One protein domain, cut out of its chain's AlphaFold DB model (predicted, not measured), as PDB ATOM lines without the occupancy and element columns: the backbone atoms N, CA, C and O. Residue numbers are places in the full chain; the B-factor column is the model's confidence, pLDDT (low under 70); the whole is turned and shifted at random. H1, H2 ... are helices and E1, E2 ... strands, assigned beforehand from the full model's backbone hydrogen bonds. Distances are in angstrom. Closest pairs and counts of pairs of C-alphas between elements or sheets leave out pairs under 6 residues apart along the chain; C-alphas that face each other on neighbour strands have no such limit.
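What this domain is: This is residues 2 to 91 of the 213 residues of the protein "Putative primosome assembly protein PriA" of Mycobacterium xenopi 3993 (UniProt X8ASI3). Two short parallel strands, E1 and E2, lie side by side with H2 packed over them and H1 touching H2, while H4 sits far out on an arm that makes the length. The 90 printed residues run H1, E1, H2, E2, H3, H4, a mixed class with under half in named elements. The whole is only just loose, close to compact: radius of gyration of the C-alphas 14.7 A, spans 43 by 28 by 25 A.

How they stand to each other: H1, residues 5 to 9, touches H2, residues 38 to 48; their closest C-alphas, Arg 5 and Ala 38, are 5.3 A apart. E1, residues 17 to 21, and E2, residues 52 to 56, are parallel at 12 degrees, with N 18 and O 52 within hydrogen-bond range at 2.9 A. E1, H2 and E2 form a right-handed strand-helix-strand unit, parallel neighbours with a helix between; the closest C-alphas of E1 and H2, Val 18 and Ala 42, are 6.4 A apart. The closest C-alphas of E2 and H3, residues 62 to 69, are Leu 55 and Ala 64, 7.2 A. H4, residues 80 to 86, is apart from H3. Every O i to N i+4 pair is within hydrogen-bond range in H2, H3 and H4; H1 has 0 of 1, and 1 of 2 O i to N i+3 pairs.

Where its parts are: H1 begins at C-alpha 5 (38.068, -15.920, -24.662). H2 spans 15.3 A from first to last C-alpha, E1 and E2 13.0 A each. H4 ends at C-alpha 86 (23.616, -9.095, -47.154).

The domain as a whole: The C-alphas farthest apart, Thr 13 and Trp 91, are 48.1 A apart. The printed part has no cut; the link E1 to H2 is long, 16 residues. No printed residue is under 70 in pLDDT.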
ATOM      1  N   ILE A   2      41.900 -22.456 -32.384       93.00
ATOM      2  CA  ILE A   2      40.589 -21.792 -32.363       93.00
ATOM      3  C   ILE A   2      39.977 -22.045 -30.987       93.00
ATOM      4  O   ILE A   2      40.087 -23.149 -30.458       93.00
ATOM      5  N   GLY A   3      39.353 -21.029 -30.404       94.00
ATOM      6  CA  GLY A   3      38.638 -21.145 -29.141       94.00
ATOM      7  C   GLY A   3      37.933 -19.843 -28.788       94.00
ATOM      8  O   GLY A   3      37.871 -18.924 -29.601       94.00
ATOM      9  N   THR A   4      37.384 -19.785 -27.579       93.00
ATOM     10  CA  THR A   4      36.678 -18.608 -27.058       93.00
ATOM     11  C   THR A   4      37.669 -17.652 -26.379       93.00
ATOM     12  O   THR A   4      38.838 -17.577 -26.761       93.00
ATOM     13  N   ARG A   5      37.241 -16.923 -25.342       94.44
ATOM     14  CA  ARG A   5      38.068 -15.920 -24.662       94.44
ATOM     15  C   ARG A   5      39.399 -16.447 -24.126       94.44
ATOM     16  O   ARG A   5      40.373 -15.714 -24.154       94.44
ATOM     17  N   SER A   6      39.476 -17.693 -23.649       93.69
ATOM     18  CA  SER A   6      40.695 -18.231 -23.023       93.69
ATOM     19  C   SER A   6      41.782 -18.604 -24.033       93.69
ATOM     20  O   SER A   6      42.953 -18.697 -23.667       93.69
ATOM     21  N   ALA A   7      41.427 -18.763 -25.314       94.69
ATOM     22  CA  ALA A   7      42.381 -19.107 -26.364       94.69
ATOM     23  C   ALA A   7      43.461 -18.032 -26.554       94.69
ATOM     24  O   ALA A   7      44.579 -18.349 -26.954       94.69
ATOM     25  N   VAL A   8      43.172 -16.778 -26.189       93.94
ATOM     26  CA  VAL A   8      44.147 -15.677 -26.238       93.94
ATOM     27  C   VAL A   8      45.311 -15.858 -25.266       93.94
ATOM     28  O   VAL A   8      46.308 -15.165 -25.417       93.94
ATOM     29  N   PHE A   9      45.233 -16.779 -24.301       93.88
ATOM     30  CA  PHE A   9      46.332 -17.102 -23.381       93.88
ATOM     31  C   PHE A   9      47.126 -18.335 -23.797       93.88
ATOM     32  O   PHE A   9      48.144 -18.648 -23.186       93.88
ATOM     33  N   ALA A  10      46.671 -19.049 -24.821       94.88
ATOM     34  CA  ALA A  10      47.298 -20.298 -25.187       94.88
ATOM     35  C   ALA A  10      48.730 -20.072 -25.701       94.88
ATOM     36  O   ALA A  10      48.962 -19.135 -26.485       94.88
ATOM     37  N   PRO A  11      49.690 -20.911 -25.280       92.94
ATOM     38  CA  PRO A  11      51.041 -20.857 -25.804       92.94
ATOM     39  C   PRO A  11      51.012 -21.262 -27.280       92.94
ATOM     40  O   PRO A  11      50.484 -22.311 -27.640       92.94
ATOM     41  N   VAL A  12      51.549 -20.399 -28.136       93.44
ATOM     42  CA  VAL A  12      51.672 -20.637 -29.575       93.44
ATOM     43  C   VAL A  12      53.074 -20.207 -29.969       93.44
ATOM     44  O   VAL A  12      53.429 -19.042 -29.781       93.44
ATOM     45  N   THR A  13      53.866 -21.148 -30.469       93.75
ATOM     46  CA  THR A  13      55.190 -20.880 -31.041       93.75
ATOM     47  C   THR A  13      55.022 -20.178 -32.387       93.75
ATOM     48  O   THR A  13      54.089 -20.501 -33.121       93.75
ATOM     49  N   ASP A  14      55.884 -19.204 -32.689       93.00
ATOM     50  CA  ASP A  14      55.884 -18.452 -33.955       93.00
ATOM     51  C   ASP A  14      54.507 -17.880 -34.341       93.00
ATOM     52  O   ASP A  14      54.007 -18.037 -35.457       93.00
ATOM     53  N   LEU A  15      53.858 -17.217 -33.379       95.06
ATOM     54  CA  LEU A  15      52.545 -16.606 -33.562       95.06
ATOM     55  C   LEU A  15      52.579 -15.554 -34.685       95.06
ATOM     56  O   LEU A  15      53.065 -14.451 -34.472       95.06
ATOM     57  N   GLY A  16      52.021 -15.875 -35.856       96.62
ATOM     58  CA  GLY A  16      51.982 -14.969 -37.014       96.62
ATOM     59  C   GLY A  16      50.732 -14.083 -37.114       96.62
ATOM     60  O   GLY A  16      50.792 -12.995 -37.688       96.62
ATOM     61  N   LEU A  17      49.605 -14.517 -36.542       96.44
ATOM     62  CA  LEU A  17      48.328 -13.800 -36.602       96.44
ATOM     63  C   LEU A  17      47.473 -14.094 -35.370       96.44
ATOM     64  O   LEU A  17      47.301 -15.252 -34.984       96.44
ATOM     65  N   VAL A  18      46.857 -13.048 -34.823       96.88
ATOM     66  CA  VAL A  18      45.755 -13.157 -33.865       96.88
ATOM     67  C   VAL A  18      44.497 -12.553 -34.472       96.88
ATOM     68  O   VAL A  18      44.507 -11.418 -34.944       96.88
ATOM     69  N   LEU A  19      43.401 -13.309 -34.437       96.75
ATOM     70  CA  LEU A  19      42.094 -12.865 -34.904       96.75
ATOM     71  C   LEU A  19      41.102 -12.898 -33.746       96.75
ATOM     72  O   LEU A  19      40.961 -13.922 -33.079       96.75
ATOM     73  N   VAL A  20      40.401 -11.789 -33.534       96.44
ATOM     74  CA  VAL A  20      39.269 -11.707 -32.608       96.44
ATOM     75  C   VAL A  20      38.016 -11.443 -33.423       96.44
ATOM     76  O   VAL A  20      37.942 -10.456 -34.159       96.44
ATOM     77  N   TRP A  21      37.053 -12.353 -33.312       95.75
ATOM     78  CA  TRP A  21      35.751 -12.214 -33.943       95.75
ATOM     79  C   TRP A  21      34.747 -11.635 -32.948       95.75
ATOM     80  O   TRP A  21      34.666 -12.109 -31.821       95.75
ATOM     81  N   ASP A  22      34.004 -10.634 -33.402       93.69
ATOM     82  CA  ASP A  22      33.019  -9.854 -32.663       93.69
ATOM     83  C   ASP A  22      33.556  -9.320 -31.327       93.69
ATOM     84  O   ASP A  22      33.154  -9.733 -30.245       93.69
ATOM     85  N   ASP A  23      34.496  -8.371 -31.395       93.25
ATOM     86  CA  ASP A  23      35.174  -7.815 -30.217       93.25
ATOM     87  C   ASP A  23      34.259  -7.022 -29.261       93.25
ATOM     88  O   ASP A  23      34.725  -6.551 -28.224       93.25
ATOM     89  N   GLY A  24      32.989  -6.842 -29.628       91.31
ATOM     90  CA  GLY A  24      31.946  -6.249 -28.794       91.31
ATOM     91  C   GLY A  24      31.098  -7.273 -28.043       91.31
ATOM     92  O   GLY A  24      30.174  -6.870 -27.340       91.31
ATOM     93  N   ASP A  25      31.368  -8.571 -28.200       92.06
ATOM     94  CA  ASP A  25      30.676  -9.614 -27.453       92.06
ATOM     95  C   ASP A  25      31.114  -9.605 -25.978       92.06
ATOM     96  O   ASP A  25      32.275  -9.859 -25.648       92.06
ATOM     97  N   ASP A  26      30.154  -9.377 -25.077       90.06
ATOM     98  CA  ASP A  26      30.355  -9.404 -23.626       90.06
ATOM     99  C   ASP A  26      30.937 -10.745 -23.136       90.06
ATOM    100  O   ASP A  26      31.573 -10.791 -22.081       90.06
ATOM    101  N   THR A  27      30.777 -11.848 -23.883       93.44
ATOM    102  CA  THR A  27      31.383 -13.140 -23.518       93.44
ATOM    103  C   THR A  27      32.914 -13.132 -23.576       93.44
ATOM    104  O   THR A  27      33.552 -13.972 -22.929       93.44
ATOM    105  N   LEU A  28      33.512 -12.172 -24.295       94.56
ATOM    106  CA  LEU A  28      34.957 -11.957 -24.371       94.56
ATOM    107  C   LEU A  28      35.524 -11.216 -23.154       94.56
ATOM    108  O   LEU A  28      36.745 -11.225 -22.962       94.56
ATOM    109  N   ALA A  29      34.672 -10.616 -22.321       95.12
ATOM    110  CA  ALA A  29      35.057 -10.074 -21.027       95.12
ATOM    111  C   ALA A  29      35.086 -11.193 -19.974       95.12
ATOM    112  O   ALA A  29      34.098 -11.895 -19.748       95.12
ATOM    113  N   GLU A  30      36.224 -11.385 -19.309       93.62
ATOM    114  CA  GLU A  30      36.316 -12.336 -18.203       93.62
ATOM    115  C   GLU A  30      35.641 -11.750 -16.943       93.62
ATOM    116  O   GLU A  30      36.029 -10.677 -16.485       93.62
ATOM    117  N   PRO A  31      34.642 -12.428 -16.347       92.62
ATOM    118  CA  PRO A  31      33.979 -11.968 -15.125       92.62
ATOM    119  C   PRO A  31      34.799 -12.180 -13.848       92.62
ATOM    120  O   PRO A  31      34.376 -11.744 -12.782       92.62
ATOM    121  N   ARG A  32      35.918 -12.904 -13.901       90.00
ATOM    122  CA  ARG A  32      36.798 -13.122 -12.746       90.00
ATOM    123  C   ARG A  32      37.976 -12.163 -12.803       90.00
ATOM    124  O   ARG A  32      38.501 -11.878 -13.877       90.00
ATOM    125  N   ALA A  33      38.432 -11.704 -11.639       91.75
ATOM    126  CA  ALA A  33      39.670 -10.936 -11.548       91.75
ATOM    127  C   ALA A  33      40.807 -11.673 -12.297       91.75
ATOM    128  O   ALA A  33      40.926 -12.891 -12.135       91.75
ATOM    129  N   PRO A  34      41.613 -10.978 -13.130       91.75
ATOM    130  CA  PRO A  34      41.761  -9.519 -13.247       91.75
ATOM    131  C   PRO A  34      40.843  -8.830 -14.283       91.75
ATOM    132  O   PRO A  34      41.144  -7.726 -14.725       91.75
ATOM    133  N   TYR A  35      39.727  -9.455 -14.666       93.69
ATOM    134  CA  TYR A  35      38.757  -8.963 -15.654       93.69
ATOM    135  C   TYR A  35      39.335  -8.633 -17.044       93.69
ATOM    136  O   TYR A  35      38.979  -7.606 -17.631       93.69
ATOM    137  N   PRO A  36      40.246  -9.460 -17.601       95.00
ATOM    138  CA  PRO A  36      40.783  -9.191 -18.923       95.00
ATOM    139  C   PRO A  36      39.687  -9.303 -19.983       95.00
ATOM    140  O   PRO A  36      38.881 -10.235 -19.986       95.00
ATOM    141  N   HIS A  37      39.715  -8.380 -20.937       95.81
ATOM    142  CA  HIS A  37      38.963  -8.517 -22.174       95.81
ATOM    143  C   HIS A  37      39.844  -9.197 -23.226       95.81
ATOM    144  O   HIS A  37      40.981  -8.773 -23.449       95.81
ATOM    145  N   ALA A  38      39.327 -10.224 -23.904       96.12
ATOM    146  CA  ALA A  38      40.106 -11.034 -24.846       96.12
ATOM    147  C   ALA A  38      40.761 -10.194 -25.959       96.12
ATOM    148  O   ALA A  38      41.921 -10.429 -26.292       96.12
ATOM    149  N   ARG A  39      40.058  -9.169 -26.475       96.06
ATOM    150  CA  ARG A  39      40.617  -8.185 -27.427       96.06
ATOM    151  C   ARG A  39      41.912  -7.558 -26.917       96.06
ATOM    152  O   ARG A  39      42.899  -7.560 -27.636       96.06
ATOM    153  N   GLU A  40      41.922  -7.030 -25.697       95.88
ATOM    154  CA  GLU A  40      43.085  -6.298 -25.183       95.88
ATOM    155  C   GLU A  40      44.289  -7.230 -25.032       95.88
ATOM    156  O   GLU A  40      45.397  -6.894 -25.445       95.88
ATOM    157  N   VAL A  41      44.061  -8.450 -24.536       96.44
ATOM    158  CA  VAL A  41      45.116  -9.467 -24.434       96.44
ATOM    159  C   VAL A  41      45.637  -9.859 -25.817       96.44
ATOM    160  O   VAL A  41      46.846  -9.935 -26.015       96.44
ATOM    161  N   ALA A  42      44.746 -10.063 -26.789       96.50
ATOM    162  CA  ALA A  42      45.111 -10.377 -28.166       96.50
ATOM    163  C   ALA A  42      45.972  -9.276 -28.808       96.50
ATOM    164  O   ALA A  42      47.001  -9.585 -29.406       96.50
ATOM    165  N   LEU A  43      45.592  -8.003 -28.652       96.56
ATOM    166  CA  LEU A  43      46.336  -6.865 -29.202       96.56
ATOM    167  C   LEU A  43      47.697  -6.688 -28.521       96.56
ATOM    168  O   LEU A  43      48.695  -6.454 -29.201       96.56
ATOM    169  N   LEU A  44      47.759  -6.852 -27.195       95.88
ATOM    170  CA  LEU A  44      49.019  -6.817 -26.449       95.88
ATOM    171  C   LEU A  44      49.953  -7.944 -26.888       95.88
ATOM    172  O   LEU A  44      51.125  -7.688 -27.162       95.88
ATOM    173  N   ARG A  45      49.438  -9.172 -27.023       96.00
ATOM    174  CA  ARG A  45      50.224 -10.302 -27.530       96.00
ATOM    175  C   ARG A  45      50.699 -10.056 -28.954       96.00
ATOM    176  O   ARG A  45      51.867 -10.296 -29.234       96.00
ATOM    177  N   ALA A  46      49.843  -9.546 -29.834       96.50
ATOM    178  CA  ALA A  46      50.243  -9.242 -31.203       96.50
ATOM    179  C   ALA A  46      51.352  -8.185 -31.258       96.50
ATOM    180  O   ALA A  46      52.320  -8.331 -32.002       96.50
ATOM    181  N   HIS A  47      51.268  -7.165 -30.402       95.75
ATOM    182  CA  HIS A  47      52.317  -6.163 -30.271       95.75
ATOM    183  C   HIS A  47      53.637  -6.757 -29.747       95.75
ATOM    184  O   HIS A  47      54.690  -6.509 -30.333       95.75
ATOM    185  N   GLN A  48      53.580  -7.570 -28.685       95.75
ATOM    186  CA  GLN A  48      54.748  -8.217 -28.069       95.75
ATOM    187  C   GLN A  48      55.433  -9.212 -29.013       95.75
ATOM    188  O   GLN A  48      56.653  -9.199 -29.141       95.75
ATOM    189  N   HIS A  49      54.652 -10.042 -29.703       95.81
ATOM    190  CA  HIS A  49      55.147 -11.041 -30.653       95.81
ATOM    191  C   HIS A  49      55.383 -10.477 -32.061       95.81
ATOM    192  O   HIS A  49      55.763 -11.229 -32.953       95.81
ATOM    193  N   ARG A  50      55.175  -9.167 -32.274       95.75
ATOM    194  CA  ARG A  50      55.355  -8.482 -33.568       95.75
ATOM    195  C   ARG A  50      54.591  -9.159 -34.711       95.75
ATOM    196  O   ARG A  50      55.101  -9.275 -35.821       95.75
ATOM    197  N   CYS A  51      53.361  -9.581 -34.435       96.56
ATOM    198  CA  CYS A  51      52.538 -10.320 -35.381       96.56
ATOM    199  C   CYS A  51      51.300  -9.535 -35.821       96.56
ATOM    200  O   CYS A  51      50.981  -8.473 -35.279       96.56
ATOM    201  N   ALA A  52      50.611 -10.045 -36.840       97.00
ATOM    202  CA  ALA A  52      49.407  -9.404 -37.341       97.00
ATOM    203  C   ALA A  52      48.250  -9.542 -36.338       97.00
ATOM    204  O   ALA A  52      48.087 -10.574 -35.683       97.00
ATOM    205  N   ALA A  53      47.405  -8.515 -36.259       96.94
ATOM    206  CA  ALA A  53      46.168  -8.538 -35.490       96.94
ATOM    207  C   ALA A  53      44.984  -8.190 -36.395       96.94
ATOM    208  O   ALA A  53      45.032  -7.200 -37.127       96.94
ATOM    209  N   LEU A  54      43.914  -8.981 -36.319       96.94
ATOM    210  CA  LEU A  54      42.668  -8.733 -37.037       96.94
ATOM    211  C   LEU A  54      41.487  -8.712 -36.068       96.94
ATOM    212  O   LEU A  54      41.251  -9.673 -35.337       96.94
ATOM    213  N   LEU A  55      40.722  -7.624 -36.103       96.25
ATOM    214  CA  LEU A  55      39.427  -7.521 -35.438       96.25
ATOM    215  C   LEU A  55      38.344  -7.605 -36.514       96.25
ATOM    216  O   LEU A  55      38.281  -6.748 -37.397       96.25
ATOM    217  N   GLY A  56      37.533  -8.657 -36.467       94.62
ATOM    218  CA  GLY A  56      36.418  -8.875 -37.386       94.62
ATOM    219  C   GLY A  56      35.095  -8.874 -36.636       94.62
ATOM    220  O   GLY A  56      35.058  -9.223 -35.466       94.62
ATOM    221  N   GLY A  57      34.002  -8.497 -37.290       91.44
ATOM    222  CA  GLY A  57      32.676  -8.510 -36.677       91.44
ATOM    223  C   GLY A  57      31.606  -7.954 -37.607       91.44
ATOM    224  O   GLY A  57      31.904  -7.406 -38.671       91.44
ATOM    225  N   TYR A  58      30.342  -8.090 -37.206       87.50
ATOM    226  CA  TYR A  58      29.199  -7.587 -37.984       87.50
ATOM    227  C   TYR A  58      29.040  -6.069 -37.889       87.50
ATOM    228  O   TYR A  58      28.519  -5.424 -38.801       87.50
ATOM    229  N   ALA A  59      29.477  -5.501 -36.770       88.06
ATOM    230  CA  ALA A  59      29.475  -4.080 -36.512       88.06
ATOM    231  C   ALA A  59      30.861  -3.649 -36.049       88.06
ATOM    232  O   ALA A  59      31.633  -4.424 -35.494       88.06
ATOM    233  N   ARG A  60      31.161  -2.375 -36.273       90.94
ATOM    234  CA  ARG A  60      32.382  -1.767 -35.773       90.94
ATOM    235  C   ARG A  60      32.159  -1.269 -34.351       90.94
ATOM    236  O   ARG A  60      31.346  -0.363 -34.151       90.94
ATOM    237  N   THR A  61      32.899  -1.816 -33.394       94.00
ATOM    238  CA  THR A  61      32.896  -1.359 -31.998       94.00
ATOM    239  C   THR A  61      33.543   0.019 -31.849       94.00
ATOM    240  O   THR A  61      34.253   0.509 -32.739       94.00
ATOM    241  N   ALA A  62      33.290   0.682 -30.717       94.94
ATOM    242  CA  ALA A  62      33.884   1.985 -30.431       94.94
ATOM    243  C   ALA A  62      35.408   1.872 -30.265       94.94
ATOM    244  O   ALA A  62      36.156   2.760 -30.674       94.94
ATOM    245  N   GLU A  63      35.861   0.751 -29.720       94.88
ATOM    246  CA  GLU A  63      37.248   0.407 -29.458       94.88
ATOM    247  C   GLU A  63      37.994   0.118 -30.763       94.88
ATOM    248  O   GLU A  63      39.011   0.761 -31.033       94.88
ATOM    249  N   ALA A  64      37.443  -0.724 -31.647       94.50
ATOM    250  CA  ALA A  64      38.006  -0.931 -32.983       94.50
ATOM    251  C   ALA A  64      38.019   0.369 -33.806       94.50
ATOM    252  O   ALA A  64      38.953   0.642 -34.566       94.50
ATOM    253  N   HIS A  65      37.003   1.225 -33.650       95.94
ATOM    254  CA  HIS A  65      37.011   2.555 -34.256       95.94
ATOM    255  C   HIS A  65      38.113   3.455 -33.687       95.94
ATOM    256  O   HIS A  65      38.778   4.160 -34.448       95.94
ATOM    257  N   ALA A  66      38.354   3.418 -32.375       96.44
ATOM    258  CA  ALA A  66      39.414   4.189 -31.743       96.44
ATOM    259  C   ALA A  66      40.810   3.769 -32.231       96.44
ATOM    260  O   ALA A  66      41.638   4.650 -32.463       96.44
ATOM    261  N   LEU A  67      41.055   2.470 -32.436       95.44
ATOM    262  CA  LEU A  67      42.328   1.958 -32.963       95.44
ATOM    263  C   LEU A  67      42.636   2.512 -34.356       95.44
ATOM    264  O   LEU A  67      43.729   3.021 -34.595       95.44
ATOM    265  N   VAL A  68      41.654   2.495 -35.255       96.19
ATOM    266  CA  VAL A  68      41.836   3.035 -36.610       96.19
ATOM    267  C   VAL A  68      41.942   4.550 -36.605       96.19
ATOM    268  O   VAL A  68      42.795   5.110 -37.283       96.19
ATOM    269  N   ARG A  69      41.136   5.239 -35.789       96.88
ATOM    270  CA  ARG A  69      41.224   6.700 -35.660       96.88
ATOM    271  C   ARG A  69      42.599   7.152 -35.156       96.88
ATOM    272  O   ARG A  69      43.039   8.241 -35.504       96.88
ATOM    273  N   ARG A  70      43.259   6.339 -34.328       96.44
ATOM    274  CA  ARG A  70      44.628   6.574 -33.836       96.44
ATOM    275  C   ARG A  70      45.712   6.158 -34.837       96.44
ATOM    276  O   ARG A  70      46.881   6.379 -34.554       96.44
ATOM    277  N   GLY A  71      45.344   5.559 -35.970       95.56
ATOM    278  CA  GLY A  71      46.281   5.053 -36.973       95.56
ATOM    279  C   GLY A  71      46.972   3.744 -36.588       95.56
ATOM    280  O   GLY A  71      47.921   3.354 -37.253       95.56
ATOM    281  N   TRP A  72      46.519   3.062 -35.529       95.06
ATOM    282  CA  TRP A  72      47.103   1.785 -35.103       95.06
ATOM    283  C   TRP A  72      46.628   0.609 -35.970       95.06
ATOM    284  O   TRP A  72      47.373  -0.338 -36.190       95.06
ATOM    285  N   ALA A  73      45.394   0.678 -36.480       95.75
ATOM    286  CA  ALA A  73      44.815  -0.311 -37.390       95.75
ATOM    287  C   ALA A  73      44.295   0.349 -38.676       95.75
ATOM    288  O   ALA A  73      44.052   1.559 -38.719       95.75
ATOM    289  N   HIS A  74      44.056  -0.466 -39.703       95.50
ATOM    290  CA  HIS A  74      43.470  -0.044 -40.974       95.50
ATOM    291  C   HIS A  74      42.124  -0.729 -41.223       95.50
ATOM    292  O   HIS A  74      41.856  -1.814 -40.709       95.50
ATOM    293  N   ASP A  75      41.280  -0.082 -42.024       93.62
ATOM    294  CA  ASP A  75      39.950  -0.585 -42.353       93.62
ATOM    295  C   ASP A  75      39.991  -1.599 -43.496       93.62
ATOM    296  O   ASP A  75      40.448  -1.295 -44.596       93.62
ATOM    297  N   ILE A  76      39.420  -2.781 -43.248       93.19
ATOM    298  CA  ILE A  76      39.113  -3.786 -44.268       93.19
ATOM    299  C   ILE A  76      37.587  -3.885 -44.344       93.19
ATOM    300  O   ILE A  76      36.956  -4.600 -43.567       93.19
ATOM    301  N   VAL A  77      36.973  -3.097 -45.229       90.50
ATOM    302  CA  VAL A  77      35.510  -2.965 -45.313       90.50
ATOM    303  C   VAL A  77      35.035  -3.276 -46.728       90.50
ATOM    304  O   VAL A  77      35.562  -2.745 -47.704       90.50
ATOM    305  N   ALA A  78      34.009  -4.120 -46.840       90.06
ATOM    306  CA  ALA A  78      33.367  -4.414 -48.115       90.06
ATOM    307  C   ALA A  78      32.620  -3.188 -48.672       90.06
ATOM    308  O   ALA A  78      32.120  -2.338 -47.929       90.06
ATOM    309  N   ALA A  79      32.482  -3.119 -49.996       91.75
ATOM    310  CA  ALA A  79      31.747  -2.039 -50.642       91.75
ATOM    311  C   ALA A  79      30.297  -1.962 -50.129       91.75
ATOM    312  O   ALA A  79      29.619  -2.972 -49.928       91.75
ATOM    313  N   ARG A  80      29.785  -0.737 -49.963       89.12
ATOM    314  CA  ARG A  80      28.442  -0.481 -49.418       89.12
ATOM    315  C   ARG A  80      27.305  -1.257 -50.116       89.12
ATOM    316  O   ARG A  80      26.406  -1.688 -49.393       89.12
ATOM    317  N   PRO A  81      27.305  -1.462 -51.450       92.62
ATOM    318  CA  PRO A  81      26.300  -2.298 -52.110       92.62
ATOM    319  C   PRO A  81      26.314  -3.755 -51.629       92.62
ATOM    320  O   PRO A  81      25.251  -4.308 -51.365       92.62
ATOM    321  N   VAL A  82      27.501  -4.339 -51.425       92.56
ATOM    322  CA  VAL A  82      27.674  -5.719 -50.934       92.56
ATOM    323  C   VAL A  82      27.124  -5.847 -49.517       92.56
ATOM    324  O   VAL A  82      26.304  -6.717 -49.239       92.56
ATOM    325  N   VAL A  83      27.484  -4.910 -48.634       89.38
ATOM    326  CA  VAL A  83      26.979  -4.895 -47.251       89.38
ATOM    327  C   VAL A  83      25.453  -4.769 -47.220       89.38
ATOM    328  O   VAL A  83      24.792  -5.438 -46.432       89.38
ATOM    329  N   ARG A  84      24.864  -3.927 -48.079       87.12
ATOM    330  CA  ARG A  84      23.407  -3.721 -48.128       87.12
ATOM    331  C   ARG A  84      22.640  -4.917 -48.683       87.12
ATOM    332  O   ARG A  84      21.521  -5.127 -48.230       87.12
ATOM    333  N   ALA A  85      23.220  -5.665 -49.617       88.94
ATOM    334  CA  ALA A  85      22.613  -6.881 -50.150       88.94
ATOM    335  C   ALA A  85      22.549  -8.001 -49.097       88.94
ATOM    336  O   ALA A  85      21.573  -8.744 -49.065       88.94
ATOM    337  N   CYS A  86      23.548  -8.081 -48.212       86.75
ATOM    338  CA  CYS A  86      23.616  -9.095 -47.154       86.75
ATOM    339  C   CYS A  86      22.960  -8.664 -45.828       86.75
ATOM    340  O   CYS A  86      22.749  -9.497 -44.949       86.75
ATOM    341  N   ALA A  87      22.669  -7.372 -45.643       84.88
ATOM    342  CA  ALA A  87      22.091  -6.864 -44.402       84.88
ATOM    343  C   ALA A  87      20.587  -7.187 -44.294       84.88
ATOM    344  O   ALA A  87      19.850  -7.028 -45.272       84.88
ATOM    345  N   PRO A  88      20.086  -7.546 -43.097       80.44
ATOM    346  CA  PRO A  88      18.660  -7.751 -42.894       80.44
ATOM    347  C   PRO A  88      17.881  -6.447 -43.111       80.44
ATOM    348  O   PRO A  88      18.353  -5.340 -42.823       80.44
ATOM    349  N   ARG A  89      16.639  -6.572 -43.590       78.62
ATOM    350  CA  ARG A  89      15.717  -5.435 -43.658       78.62
ATOM    351  C   ARG A  89      15.298  -5.062 -42.240       78.62
ATOM    352  O   ARG A  89      14.744  -5.879 -41.515       78.62
ATOM    353  N   TRP A  90      15.552  -3.817 -41.856       76.44
ATOM    354  CA  TRP A  90      15.224  -3.289 -40.535       76.44
ATOM    355  C   TRP A  90      14.165  -2.191 -40.670       76.44
ATOM    356  O   TRP A  90      14.205  -1.387 -41.604       76.44
ATOM    357  N   TRP A  91      13.216  -2.150 -39.738       74.88
ATOM    358  CA  TRP A  91      12.172  -1.128 -39.676       74.88
ATOM    359  C   TRP A  91      12.119  -0.541 -38.270       74.88
ATOM    360  O   TRP A  91      12.146  -1.277 -37.284       74.88
TER     361      TRP A  91